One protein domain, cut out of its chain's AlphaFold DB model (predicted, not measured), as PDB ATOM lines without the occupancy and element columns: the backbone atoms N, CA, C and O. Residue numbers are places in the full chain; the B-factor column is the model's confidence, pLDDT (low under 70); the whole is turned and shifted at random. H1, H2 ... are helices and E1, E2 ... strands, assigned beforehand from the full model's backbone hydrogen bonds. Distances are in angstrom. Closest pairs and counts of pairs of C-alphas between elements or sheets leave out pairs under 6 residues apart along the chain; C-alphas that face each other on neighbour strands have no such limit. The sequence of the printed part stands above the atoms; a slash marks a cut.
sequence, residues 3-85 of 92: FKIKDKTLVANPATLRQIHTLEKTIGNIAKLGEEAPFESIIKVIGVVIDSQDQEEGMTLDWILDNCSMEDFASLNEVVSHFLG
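Overview. This is residues 3 to 85 of the 92 residues of an uncharacterized protein of Candidatus Pacearchaeota archaeon (UniProt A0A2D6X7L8). Three helices stand in a row, H1, H2 and H3, with H2 in the middle; under this row H4 crosses H2, and the small hairpin of strands E1 and E2 sits next to H4. The long link from H1 to H2 loops round at one edge. The printed part has 83 residues, with two named strands and four named helices in the order E1, E2, H1, H2, H3, H4; the sheet, order E1 - E2, is antiparallel and the class is mostly helix. The whole is compact, with a radius of gyration of the C-alphas of 11.7 A, and rounded, spanning 31 by 25 by 19 A.

Arrangement. Look first at E1, residues 3 to 5, and E2, residues 8 to 11, a hairpin of antiparallel neighbours at 146 degrees; N 3 and O 10 are 2.8 A apart and N 5 and O 8 are 2.9 A apart, both within hydrogen-bond range. From E1 go to H4, residues 73 to 84: their closest C-alphas, those of Phe 3 and Val 79, are 6.9 A apart. The hub is H2, residues 39 to 52, which touches three helices. It touches H4 at a steep tilt of 54 degrees, the same way, closest at the C-alphas of Val 45 and Val 80, 6.5 A. It touches H3, residues 61 to 67, at a steep tilt of 53 degrees, opposite ways, closest at the C-alphas of Gly 47 and Leu 61, 5.7 A. With H1, residues 17 to 27, it forms a helical hairpin: they touch, closest at the C-alphas of Ile 27 and Ser 41, 6.3 A, and run opposite ways at a tilt of 36 degrees, only just steep. The helix packing is mostly crossed, with 0 of these 3 touching pairs at a shallow tilt. H1 and H3 are apart. In H1, H2, H3 and H4 every O i to N i+4 pair is within hydrogen-bond range.

Along the chain. Find C-alpha 3 at (100.746, 155.701, 156.441), where E1 begins; it is 6.2 A long and E2 9.9 A. H1 is 15.1 A long. Find C-alpha 39 at (95.873, 143.815, 169.183); from there H2 runs 20.0 A to C-alpha 52. H3 is 9.9 A long. H4 runs 16.1 A to C-alpha 84 at (110.115, 148.565, 165.102).

Size, cuts and confidence. The two C-alphas farthest apart, those of Asp 7 and Lys 25, are 32.2 A apart. The printed part has no cut. The link from H1 to H2, with 11 residues between them, is long. Mean pLDDT of the printed part is 81.3; look for values under 70 at residue 29 and residues 31 to 37.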
ATOM      1  N   PHE A   3     101.729 156.753 156.660       85.06
ATOM      2  CA  PHE A   3     100.746 155.701 156.441       85.06
ATOM      3  C   PHE A   3      99.358 156.325 156.455       85.06
ATOM      4  O   PHE A   3      99.030 157.095 157.353       85.06
ATOM      5  N   LYS A   4      98.543 156.026 155.446       85.00
ATOM      6  CA  LYS A   4      97.168 156.517 155.400       85.00
ATOM      7  C   LYS A   4      96.272 155.523 156.131       85.00
ATOM      8  O   LYS A   4      96.105 154.404 155.659       85.00
ATOM      9  N   ILE A   5      95.709 155.942 157.258       84.06
ATOM     10  CA  ILE A   5      94.752 155.162 158.040       84.06
ATOM     11  C   ILE A   5      93.394 155.834 157.863       84.06
ATOM     12  O   ILE A   5      93.162 156.927 158.374       84.06
ATOM     13  N   LYS A   6      92.518 155.203 157.075       83.12
ATOM     14  CA  LYS A   6      91.231 155.774 156.647       83.12
ATOM     15  C   LYS A   6      91.387 157.170 156.031       83.12
ATOM     16  O   LYS A   6      91.962 157.311 154.948       83.12
ATOM     17  N   ASP A   7      90.845 158.189 156.686       86.12
ATOM     18  CA  ASP A   7      90.874 159.588 156.276       86.12
ATOM     19  C   ASP A   7      92.083 160.368 156.808       86.12
ATOM     20  O   ASP A   7      92.314 161.475 156.324       86.12
ATOM     21  N   LYS A   8      92.893 159.787 157.705       85.06
ATOM     22  CA  LYS A   8      94.013 160.472 158.362       85.06
ATOM     23  C   LYS A   8      95.381 159.924 158.000       85.06
ATOM     24  O   LYS A   8      95.542 158.777 157.570       85.06
ATOM     25  N   THR A   9      96.397 160.754 158.210       85.94
ATOM     26  CA  THR A   9      97.797 160.384 157.984       85.94
ATOM     27  C   THR A   9      98.523 160.110 159.298       85.94
ATOM     28  O   THR A   9      98.716 161.012 160.110       85.94
ATOM     29  N   LEU A  10      98.996 158.875 159.472       86.31
ATOM     30  CA  LEU A  10      99.879 158.471 160.562       86.31
ATOM     31  C   LEU A  10     101.335 158.613 160.118       86.31
ATOM     32  O   LEU A  10     101.761 158.010 159.130       86.31
ATOM     33  N   VAL A  11     102.127 159.385 160.850       87.38
ATOM     34  CA  VAL A  11     103.572 159.484 160.633       87.38
ATOM     35  C   VAL A  11     104.279 158.502 161.560       87.38
ATOM     36  O   VAL A  11     104.170 158.599 162.777       87.38
ATOM     37  N   ALA A  12     105.003 157.547 160.982       87.31
ATOM     38  CA  ALA A  12     105.799 156.580 161.725       87.31
ATOM     39  C   ALA A  12     107.215 156.525 161.165       87.31
ATOM     40  O   ALA A  12     107.460 156.015 160.075       87.31
ATOM     41  N   ASN A  13     108.158 157.091 161.898       86.88
ATOM     42  CA  ASN A  13     109.592 156.947 161.694       86.88
ATOM     43  C   ASN A  13     110.135 155.755 162.489       86.88
ATOM     44  O   ASN A  13     109.551 155.433 163.522       86.88
ATOM     45  N   PRO A  14     111.247 155.139 162.057       85.88
ATOM     46  CA  PRO A  14     111.880 154.052 162.794       85.88
ATOM     47  C   PRO A  14     112.138 154.421 164.257       85.88
ATOM     48  O   PRO A  14     112.596 155.524 164.571       85.88
ATOM     49  N   ALA A  15     111.851 153.478 165.142       85.31
ATOM     50  CA  ALA A  15     112.010 153.617 166.570       85.31
ATOM     51  C   ALA A  15     113.484 153.787 166.920       85.31
ATOM     52  O   ALA A  15     114.366 153.054 166.468       85.31
ATOM     53  N   THR A  16     113.758 154.734 167.804       85.31
ATOM     54  CA  THR A  16     115.066 154.837 168.442       85.31
ATOM     55  C   THR A  16     115.259 153.691 169.435       85.31
ATOM     56  O   THR A  16     114.303 153.197 170.035       85.31
ATOM     57  N   LEU A  17     116.516 153.333 169.715       82.94
ATOM     58  CA  LEU A  17     116.851 152.323 170.733       82.94
ATOM     59  C   LEU A  17     116.213 152.616 172.103       82.94
ATOM     60  O   LEU A  17     115.839 151.699 172.829       82.94
ATOM     61  N   ARG A  18     116.040 153.899 172.455       83.88
ATOM     62  CA  ARG A  18     115.369 154.313 173.697       83.88
ATOM     63  C   ARG A  18     113.874 153.974 173.683       83.88
ATOM     64  O   ARG A  18     113.348 153.531 174.704       83.88
ATOM     65  N   GLN A  19     113.197 154.178 172.555       84.44
ATOM     66  CA  GLN A  19     111.777 153.846 172.402       84.44
ATOM     67  C   GLN A  19     111.566 152.334 172.410       84.44
ATOM     68  O   GLN A  19     110.700 151.856 173.135       84.44
ATOM     69  N   ILE A  20     112.423 151.587 171.709       82.50
ATOM     70  CA  ILE A  20     112.440 150.118 171.728       82.50
ATOM     71  C   ILE A  20     112.579 149.604 173.166       82.50
ATOM     72  O   ILE A  20     111.737 148.846 173.633       82.50
ATOM     73  N   HIS A  21     113.559 150.107 173.919       81.81
ATOM     74  CA  HIS A  21     113.763 149.702 175.312       81.81
ATOM     75  C   HIS A  21     112.579 150.049 176.236       81.81
ATOM     76  O   HIS A  21     112.308 149.353 177.215       81.81
ATOM     77  N   THR A  22     111.865 151.139 175.950       82.94
ATOM     78  CA  THR A  22     110.669 151.543 176.711       82.94
ATOM     79  C   THR A  22     109.481 150.634 176.394       82.94
ATOM     80  O   THR A  22     108.749 150.222 177.297       82.94
ATOM     81  N   LEU A  23     109.325 150.261 175.124       81.25
ATOM     82  CA  LEU A  23     108.322 149.301 174.672       81.25
ATOM     83  C   LEU A  23     108.579 147.908 175.237       81.25
ATOM     84  O   LEU A  23     107.645 147.288 175.733       81.25
ATOM     85  N   GLU A  24     109.831 147.451 175.282       81.44
ATOM     86  CA  GLU A  24     110.187 146.173 175.913       81.44
ATOM     87  C   GLU A  24     109.778 146.107 177.383       81.44
ATOM     88  O   GLU A  24     109.285 145.086 177.859       81.44
ATOM     89  N   LYS A  25     109.918 147.216 178.114       80.81
ATOM     90  CA  LYS A  25     109.477 147.295 179.513       80.81
ATOM     91  C   LYS A  25     107.961 147.289 179.673       80.81
ATOM     92  O   LYS A  25     107.471 146.854 180.709       80.81
ATOM     93  N   THR A  26     107.237 147.796 178.679       76.06
ATOM     94  CA  THR A  26     105.783 148.001 178.756       76.06
ATOM     95  C   THR A  26     105.006 146.796 178.227       76.06
ATOM     96  O   THR A  26     103.964 146.437 178.767       76.06
ATOM     97  N   ILE A  27     105.509 146.176 177.161       74.94
ATOM     98  CA  ILE A  27     104.834 145.127 176.386       74.94
ATOM     99  C   ILE A  27     105.535 143.770 176.571       74.94
ATOM    100  O   ILE A  27     104.944 142.720 176.332       74.94
ATOM    101  N   GLY A  28     106.787 143.763 177.035       74.00
ATOM    102  CA  GLY A  28     107.607 142.562 177.138       74.00
ATOM    103  C   GLY A  28     108.369 142.292 175.843       74.00
ATOM    104  O   GLY A  28     108.988 143.183 175.271       74.00
ATOM    105  N   ASN A  29     108.369 141.043 175.378       69.62
ATOM    106  CA  ASN A  29     109.176 140.653 174.225       69.62
ATOM    107  C   ASN A  29     108.586 141.185 172.902       69.62
ATOM    108  O   ASN A  29     107.688 140.574 172.319       69.62
ATOM    109  N   ILE A  30     109.133 142.301 172.420       70.94
ATOM    110  CA  ILE A  30     108.744 142.963 171.167       70.94
ATOM    111  C   ILE A  30     109.126 142.185 169.900       70.94
ATOM    112  O   ILE A  30     108.555 142.444 168.846       70.94
ATOM    113  N   ALA A  31     110.035 141.203 169.981       64.69
ATOM    114  CA  ALA A  31     110.447 140.406 168.820       64.69
ATOM    115  C   ALA A  31     109.300 139.551 168.253       64.69
ATOM    116  O   ALA A  31     109.356 139.121 167.108       64.69
ATOM    117  N   LYS A  32     108.244 139.323 169.045       62.97
ATOM    118  CA  LYS A  32     107.037 138.602 168.620       62.97
ATOM    119  C   LYS A  32     105.962 139.506 168.010       62.97
ATOM    120  O   LYS A  32     104.915 139.002 167.614       62.97
ATOM    121  N   LEU A  33     106.187 140.823 167.952       66.06
ATOM    122  CA  LEU A  33     105.145 141.765 167.548       66.06
ATOM    123  C   LEU A  33     104.896 141.838 166.030       66.06
ATOM    124  O   LEU A  33     103.935 142.474 165.623       66.06
ATOM    125  N   GLY A  34     105.725 141.203 165.196       58.84
ATOM    126  CA  GLY A  34     105.570 141.251 163.735       58.84
ATOM    127  C   GLY A  34     104.504 140.303 163.166       58.84
ATOM    128  O   GLY A  34     103.770 140.693 162.261       58.84
ATOM    129  N   GLU A  35     104.390 139.079 163.698       57.41
ATOM    130  CA  GLU A  35     103.523 138.027 163.121       57.41
ATOM    131  C   GLU A  35     102.314 137.652 163.992       57.41
ATOM    132  O   GLU A  35     101.237 137.398 163.459       57.41
ATOM    133  N   GLU A  36     102.448 137.647 165.322       60.19
ATOM    134  CA  GLU A  36     101.393 137.178 166.243       60.19
ATOM    135  C   GLU A  36     101.111 138.181 167.374       60.19
ATOM    136  O   GLU A  36     100.693 137.807 168.474       60.19
ATOM    137  N   ALA A  37     101.361 139.475 167.144       66.56
ATOM    138  CA  ALA A  37     101.076 140.493 168.148       66.56
ATOM    139  C   ALA A  37      99.590 140.490 168.541       66.56
ATOM    140  O   ALA A  37      98.721 140.664 167.681       66.56
ATOM    141  N   PRO A  38      99.274 140.427 169.847       76.00
ATOM    142  CA  PRO A  38      97.949 140.783 170.323       76.00
ATOM    143  C   PRO A  38      97.614 142.220 169.908       76.00
ATOM    144  O   PRO A  38      98.473 143.103 169.981       76.00
ATOM    145  N   PHE A  39      96.354 142.476 169.549       76.38
ATOM    146  CA  PHE A  39      95.873 143.815 169.183       76.38
ATOM    147  C   PHE A  39      96.250 144.880 170.219       76.38
ATOM    148  O   PHE A  39      96.738 145.950 169.871       76.38
ATOM    149  N   GLU A  40      96.123 144.550 171.505       79.94
ATOM    150  CA  GLU A  40      96.492 145.437 172.610       79.94
ATOM    151  C   GLU A  40      97.970 145.868 172.558       79.94
ATOM    152  O   GLU A  40      98.306 147.010 172.868       79.94
ATOM    153  N   SER A  41      98.861 144.976 172.126       81.06
ATOM    154  CA  SER A  41     100.283 145.277 171.978       81.06
ATOM    155  C   SER A  41     100.556 146.190 170.785       81.06
ATOM    156  O   SER A  41     101.359 147.112 170.907       81.06
ATOM    157  N   ILE A  42      99.861 145.985 169.661       82.31
ATOM    158  CA  ILE A  42      99.934 146.878 168.491       82.31
ATOM    159  C   ILE A  42      99.474 148.281 168.870       82.31
ATOM    160  O   ILE A  42     100.203 149.241 168.640       82.31
ATOM    161  N   ILE A  43      98.329 148.406 169.544       85.62
ATOM    162  CA  ILE A  43      97.815 149.696 170.018       85.62
ATOM    163  C   ILE A  43      98.811 150.384 170.957       85.62
ATOM    164  O   ILE A  43      99.040 151.582 170.823       85.62
ATOM    165  N   LYS A  44      99.473 149.652 171.862       85.62
ATOM    166  CA  LYS A  44     100.518 150.232 172.728       85.62
ATOM    167  C   LYS A  44     101.697 150.789 171.931       85.62
ATOM    168  O   LYS A  44     102.173 151.878 172.247       85.62
ATOM    169  N   VAL A  45     102.158 150.082 170.896       86.75
ATOM    170  CA  VAL A  45     103.220 150.593 170.011       86.75
ATOM    171  C   VAL A  45     102.740 151.833 169.262       86.75
ATOM    172  O   VAL A  45     103.434 152.845 169.260       86.75
ATOM    173  N   ILE A  46     101.540 151.786 168.687       87.62
ATOM    174  CA  ILE A  46     100.922 152.916 167.984       87.62
ATOM    175  C   ILE A  46     100.785 154.136 168.904       87.62
ATOM    176  O   ILE A  46     101.067 155.253 168.478       87.62
ATOM    177  N   GLY A  47     100.450 153.941 170.180       88.62
ATOM    178  CA  GLY A  47     100.437 155.010 171.178       88.62
ATOM    179  C   GLY A  47     101.798 155.691 171.325       88.62
ATOM    180  O   GLY A  47     101.871 156.916 171.317       88.62
ATOM    181  N   VAL A  48     102.889 154.922 171.365       87.44
ATOM    182  CA  VAL A  48     104.253 155.479 171.394       87.44
ATOM    183  C   VAL A  48     104.602 156.188 170.085       87.44
ATOM    184  O   VAL A  48     105.285 157.210 170.112       87.44
ATOM    185  N   VAL A  49     104.139 155.690 168.936       87.38
ATOM    186  CA  VAL A  49     104.330 156.362 167.638       87.38
ATOM    187  C   VAL A  49     103.660 157.735 167.637       87.38
ATOM    188  O   VAL A  49     104.297 158.717 167.257       87.38
ATOM    189  N   ILE A  50     102.410 157.804 168.093       88.56
ATOM    190  CA  ILE A  50     101.629 159.043 168.160       88.56
ATOM    191  C   ILE A  50     102.261 160.034 169.135       88.56
ATOM    192  O   ILE A  50     102.437 161.191 168.781       88.56
ATOM    193  N   ASP A  51     102.646 159.584 170.329       86.19
ATOM    194  CA  ASP A  51     103.230 160.451 171.364       86.19
ATOM    195  C   ASP A  51     104.610 161.002 170.972       86.19
ATOM    196  O   ASP A  51     104.988 162.114 171.331       86.19
ATOM    197  N   SER A  52     105.377 160.229 170.201       82.19
ATOM    198  CA  SER A  52     106.758 160.581 169.866       82.19
ATOM    199  C   SER A  52     106.942 161.361 168.570       82.19
ATOM    200  O   SER A  52     108.070 161.757 168.263       82.19
ATOM    201  N   GLN A  53     105.887 161.545 167.776       82.75
ATOM    202  CA  GLN A  53     105.988 162.120 166.436       82.75
ATOM    203  C   GLN A  53     104.867 163.116 166.183       82.75
ATOM    204  O   GLN A  53     103.767 162.977 166.699       82.75
ATOM    205  N   ASP A  54     105.158 164.108 165.348       82.25
ATOM    206  CA  ASP A  54     104.181 165.110 164.942       82.25
ATOM    207  C   ASP A  54     103.134 164.449 164.031       82.25
ATOM    208  O   ASP A  54     103.419 164.092 162.881       82.25
ATOM    209  N   GLN A  55     101.957 164.189 164.598       87.31
ATOM    210  CA  GLN A  55     100.832 163.592 163.889       87.31
ATOM    211  C   GLN A  55      99.904 164.670 163.333       87.31
ATOM    212  O   GLN A  55      99.873 165.806 163.801       87.31
ATOM    213  N   GLU A  56      99.102 164.284 162.344       84.44
ATOM    214  CA  GLU A  56      98.007 165.116 161.852       84.44
ATOM    215  C   GLU A  56      97.051 165.513 162.997       84.44
ATOM    216  O   GLU A  56      96.821 164.741 163.930       84.44
ATOM    217  N   GLU A  57      96.485 166.721 162.947       79.31
ATOM    218  CA  GLU A  57      95.613 167.223 164.013       79.31
ATOM    219  C   GLU A  57      94.419 166.276 164.261       79.31
ATOM    220  O   GLU A  57      93.688 165.873 163.353       79.31
ATOM    221  N   GLY A  58      94.235 165.872 165.521       79.50
ATOM    222  CA  GLY A  58      93.203 164.913 165.924       79.50
ATOM    223  C   GLY A  58      93.532 163.444 165.627       79.50
ATOM    224  O   GLY A  58      92.659 162.591 165.798       79.50
ATOM    225  N   MET A  59      94.741 163.124 165.166       83.56
ATOM    226  CA  MET A  59      95.244 161.755 165.057       83.56
ATOM    227  C   MET A  59      95.743 161.286 166.431       83.56
ATOM    228  O   MET A  59      96.911 161.441 166.781       83.56
ATOM    229  N   THR A  60      94.826 160.757 167.241       88.25
ATOM    230  CA  THR A  60      95.092 160.293 168.612       88.25
ATOM    231  C   THR A  60      94.889 158.788 168.748       88.25
ATOM    232  O   THR A  60      94.296 158.142 167.883       88.25
ATOM    233  N   LEU A  61      95.369 158.217 169.858       86.81
ATOM    234  CA  LEU A  61      95.157 156.802 170.150       86.81
ATOM    235  C   LEU A  61      93.665 156.472 170.298       86.81
ATOM    236  O   LEU A  61      93.218 155.471 169.746       86.81
ATOM    237  N   ASP A  62      92.898 157.335 170.971       87.81
ATOM    238  CA  ASP A  62      91.438 157.214 171.065       87.81
ATOM    239  C   ASP A  62      90.791 157.215 169.681       87.81
ATOM    240  O   ASP A  62      90.004 156.329 169.374       87.81
ATOM    241  N   TRP A  63      91.205 158.122 168.786       88.56
ATOM    242  CA  TRP A  63      90.681 158.133 167.422       88.56
ATOM    243  C   TRP A  63      90.938 156.805 166.701       88.56
ATOM    244  O   TRP A  63      90.040 156.299 166.028       88.56
ATOM    245  N   ILE A  64      92.123 156.209 166.866       86.00
ATOM    246  CA  ILE A  64      92.434 154.891 166.296       86.00
ATOM    247  C   ILE A  64      91.553 153.805 166.909       86.00
ATOM    248  O   ILE A  64      91.049 152.970 166.169       86.00
ATOM    249  N   LEU A  65      91.328 153.811 168.220       86.00
ATOM    250  CA  LEU A  65      90.476 152.821 168.883       86.00
ATOM    251  C   LEU A  65      88.997 152.943 168.491       86.00
ATOM    252  O   LEU A  65      88.330 151.925 168.327       86.00
ATOM    253  N   ASP A  66      88.499 154.166 168.305       87.38
ATOM    254  CA  ASP A  66      87.113 154.439 167.913       87.38
ATOM    255  C   ASP A  66      86.856 154.197 166.419       87.38
ATOM    256  O   ASP A  66      85.732 153.877 166.026       87.38
ATOM    257  N   ASN A  67      87.876 154.358 165.567       84.56
ATOM    258  CA  ASN A  67      87.702 154.318 164.114       84.56
ATOM    259  C   ASN A  67      88.324 153.095 163.446       84.56
ATOM    260  O   ASN A  67      87.831 152.720 162.388       84.56
ATOM    261  N   CYS A  68      89.366 152.469 163.992       81.56
ATOM    262  CA  CYS A  68      90.019 151.321 163.356       81.56
ATOM    263  C   CYS A  68      89.390 150.004 163.815       81.56
ATOM    264  O   CYS A  68      89.245 149.745 165.008       81.56
ATOM    265  N   SER A  69      89.039 149.150 162.856       77.75
ATOM    266  CA  SER A  69      88.516 147.805 163.106       77.75
ATOM    267  C   SER A  69      89.567 146.738 162.777       77.75
ATOM    268  O   SER A  69      90.700 147.044 162.399       77.75
ATOM    269  N   MET A  70      89.200 145.455 162.894       72.25
ATOM    270  CA  MET A  70      90.068 144.351 162.458       72.25
ATOM    271  C   MET A  70      90.465 144.436 160.973       72.25
ATOM    272  O   MET A  70      91.483 143.871 160.594       72.25
ATOM    273  N   GLU A  71      89.705 145.146 160.135       76.88
ATOM    274  CA  GLU A  71      90.037 145.349 158.718       76.88
ATOM    275  C   GLU A  71      91.232 146.299 158.539       76.88
ATOM    276  O   GLU A  71      92.041 146.122 157.631       76.88
ATOM    277  N   ASP A  72      91.396 147.257 159.454       79.38
ATOM    278  CA  ASP A  72      92.512 148.209 159.478       79.38
ATOM    279  C   ASP A  72      93.752 147.637 160.189       79.38
ATOM    280  O   ASP A  72      94.827 148.243 160.193       79.38
ATOM    281  N   PHE A  73      93.621 146.448 160.785       78.62
ATOM    282  CA  PHE A  73      94.680 145.790 161.542       78.62
ATOM    283  C   PHE A  73      95.941 145.558 160.711       78.62
ATOM    284  O   PHE A  73      97.043 145.739 161.218       78.62
ATOM    285  N   ALA A  74      95.792 145.207 159.431       79.75
ATOM    286  CA  ALA A  74      96.924 145.008 158.533       79.75
ATOM    287  C   ALA A  74      97.747 146.296 158.364       79.75
ATOM    288  O   ALA A  74      98.971 146.262 158.474       79.75
ATOM    289  N   SER A  75      97.081 147.440 158.184       84.12
ATOM    290  CA  SER A  75      97.742 148.744 158.065       84.12
ATOM    291  C   SER A  75      98.384 149.185 159.378       84.12
ATOM    292  O   SER A  75      99.497 149.706 159.377       84.12
ATOM    293  N   LEU A  76      97.732 148.938 160.518       85.25
ATOM    294  CA  LEU A  76      98.328 149.193 161.834       85.25
ATOM    295  C   LEU A  76      99.552 148.301 162.081       85.25
ATOM    296  O   LEU A  76     100.557 148.770 162.613       85.25
ATOM    297  N   ASN A  77      99.504 147.037 161.660       82.94
ATOM    298  CA  ASN A  77     100.638 146.126 161.784       82.94
ATOM    299  C   ASN A  77     101.803 146.530 160.867       82.94
ATOM    300  O   ASN A  77     102.963 146.427 161.259       82.94
ATOM    301  N   GLU A  78     101.516 147.057 159.675       83.62
ATOM    302  CA  GLU A  78     102.525 147.625 158.774       83.62
ATOM    303  C   GLU A  78     103.233 148.830 159.413       83.62
ATOM    304  O   GLU A  78     104.464 148.910 159.406       83.62
ATOM    305  N   VAL A  79     102.470 149.724 160.054       86.56
ATOM    306  CA  VAL A  79     103.011 150.855 160.822       86.56
ATOM    307  C   VAL A  79     103.932 150.365 161.937       86.56
ATOM    308  O   VAL A  79     105.043 150.876 162.084       86.56
ATOM    309  N   VAL A  80     103.486 149.382 162.724       85.69
ATOM    310  CA  VAL A  80     104.268 148.809 163.830       85.69
ATOM    311  C   VAL A  80     105.533 148.127 163.320       85.69
ATOM    312  O   VAL A  80     106.604 148.355 163.877       85.69
ATOM    313  N   SER A  81     105.437 147.351 162.244       83.19
ATOM    314  CA  SER A  81     106.577 146.669 161.621       83.19
ATOM    315  C   SER A  81     107.622 147.680 161.146       83.19
ATOM    316  O   SER A  81     108.800 147.581 161.497       83.19
ATOM    317  N   HIS A  82     107.178 148.730 160.446       85.56
ATOM    318  CA  HIS A  82     108.047 149.827 160.023       85.56
ATOM    319  C   HIS A  82     108.675 150.559 161.213       85.56
ATOM    320  O   HIS A  82     109.873 150.839 161.210       85.56
ATOM    321  N   PHE A  83     107.877 150.862 162.238       85.88
ATOM    322  CA  PHE A  83     108.341 151.544 163.439       85.88
ATOM    323  C   PHE A  83     109.396 150.718 164.176       85.88
ATOM    324  O   PHE A  83     110.456 151.233 164.503       85.88
ATOM    325  N   LEU A  84     109.165 149.430 164.401       82.25
ATOM    326  CA  LEU A  84     110.115 148.565 165.102       82.25
ATOM    327  C   LEU A  84     111.332 148.188 164.244       82.25
ATOM    328  O   LEU A  84     112.274 147.590 164.761       82.25
ATOM    329  N   GLY A  85     111.333 148.526 162.951       74.94
ATOM    330  CA  GLY A  85     112.373 148.101 162.015       74.94
ATOM    331  C   GLY A  85     112.385 146.587 161.802       74.94
ATOM    332  O   GLY A  85     113.375 146.040 161.318       74.94
TER     333      GLY A  85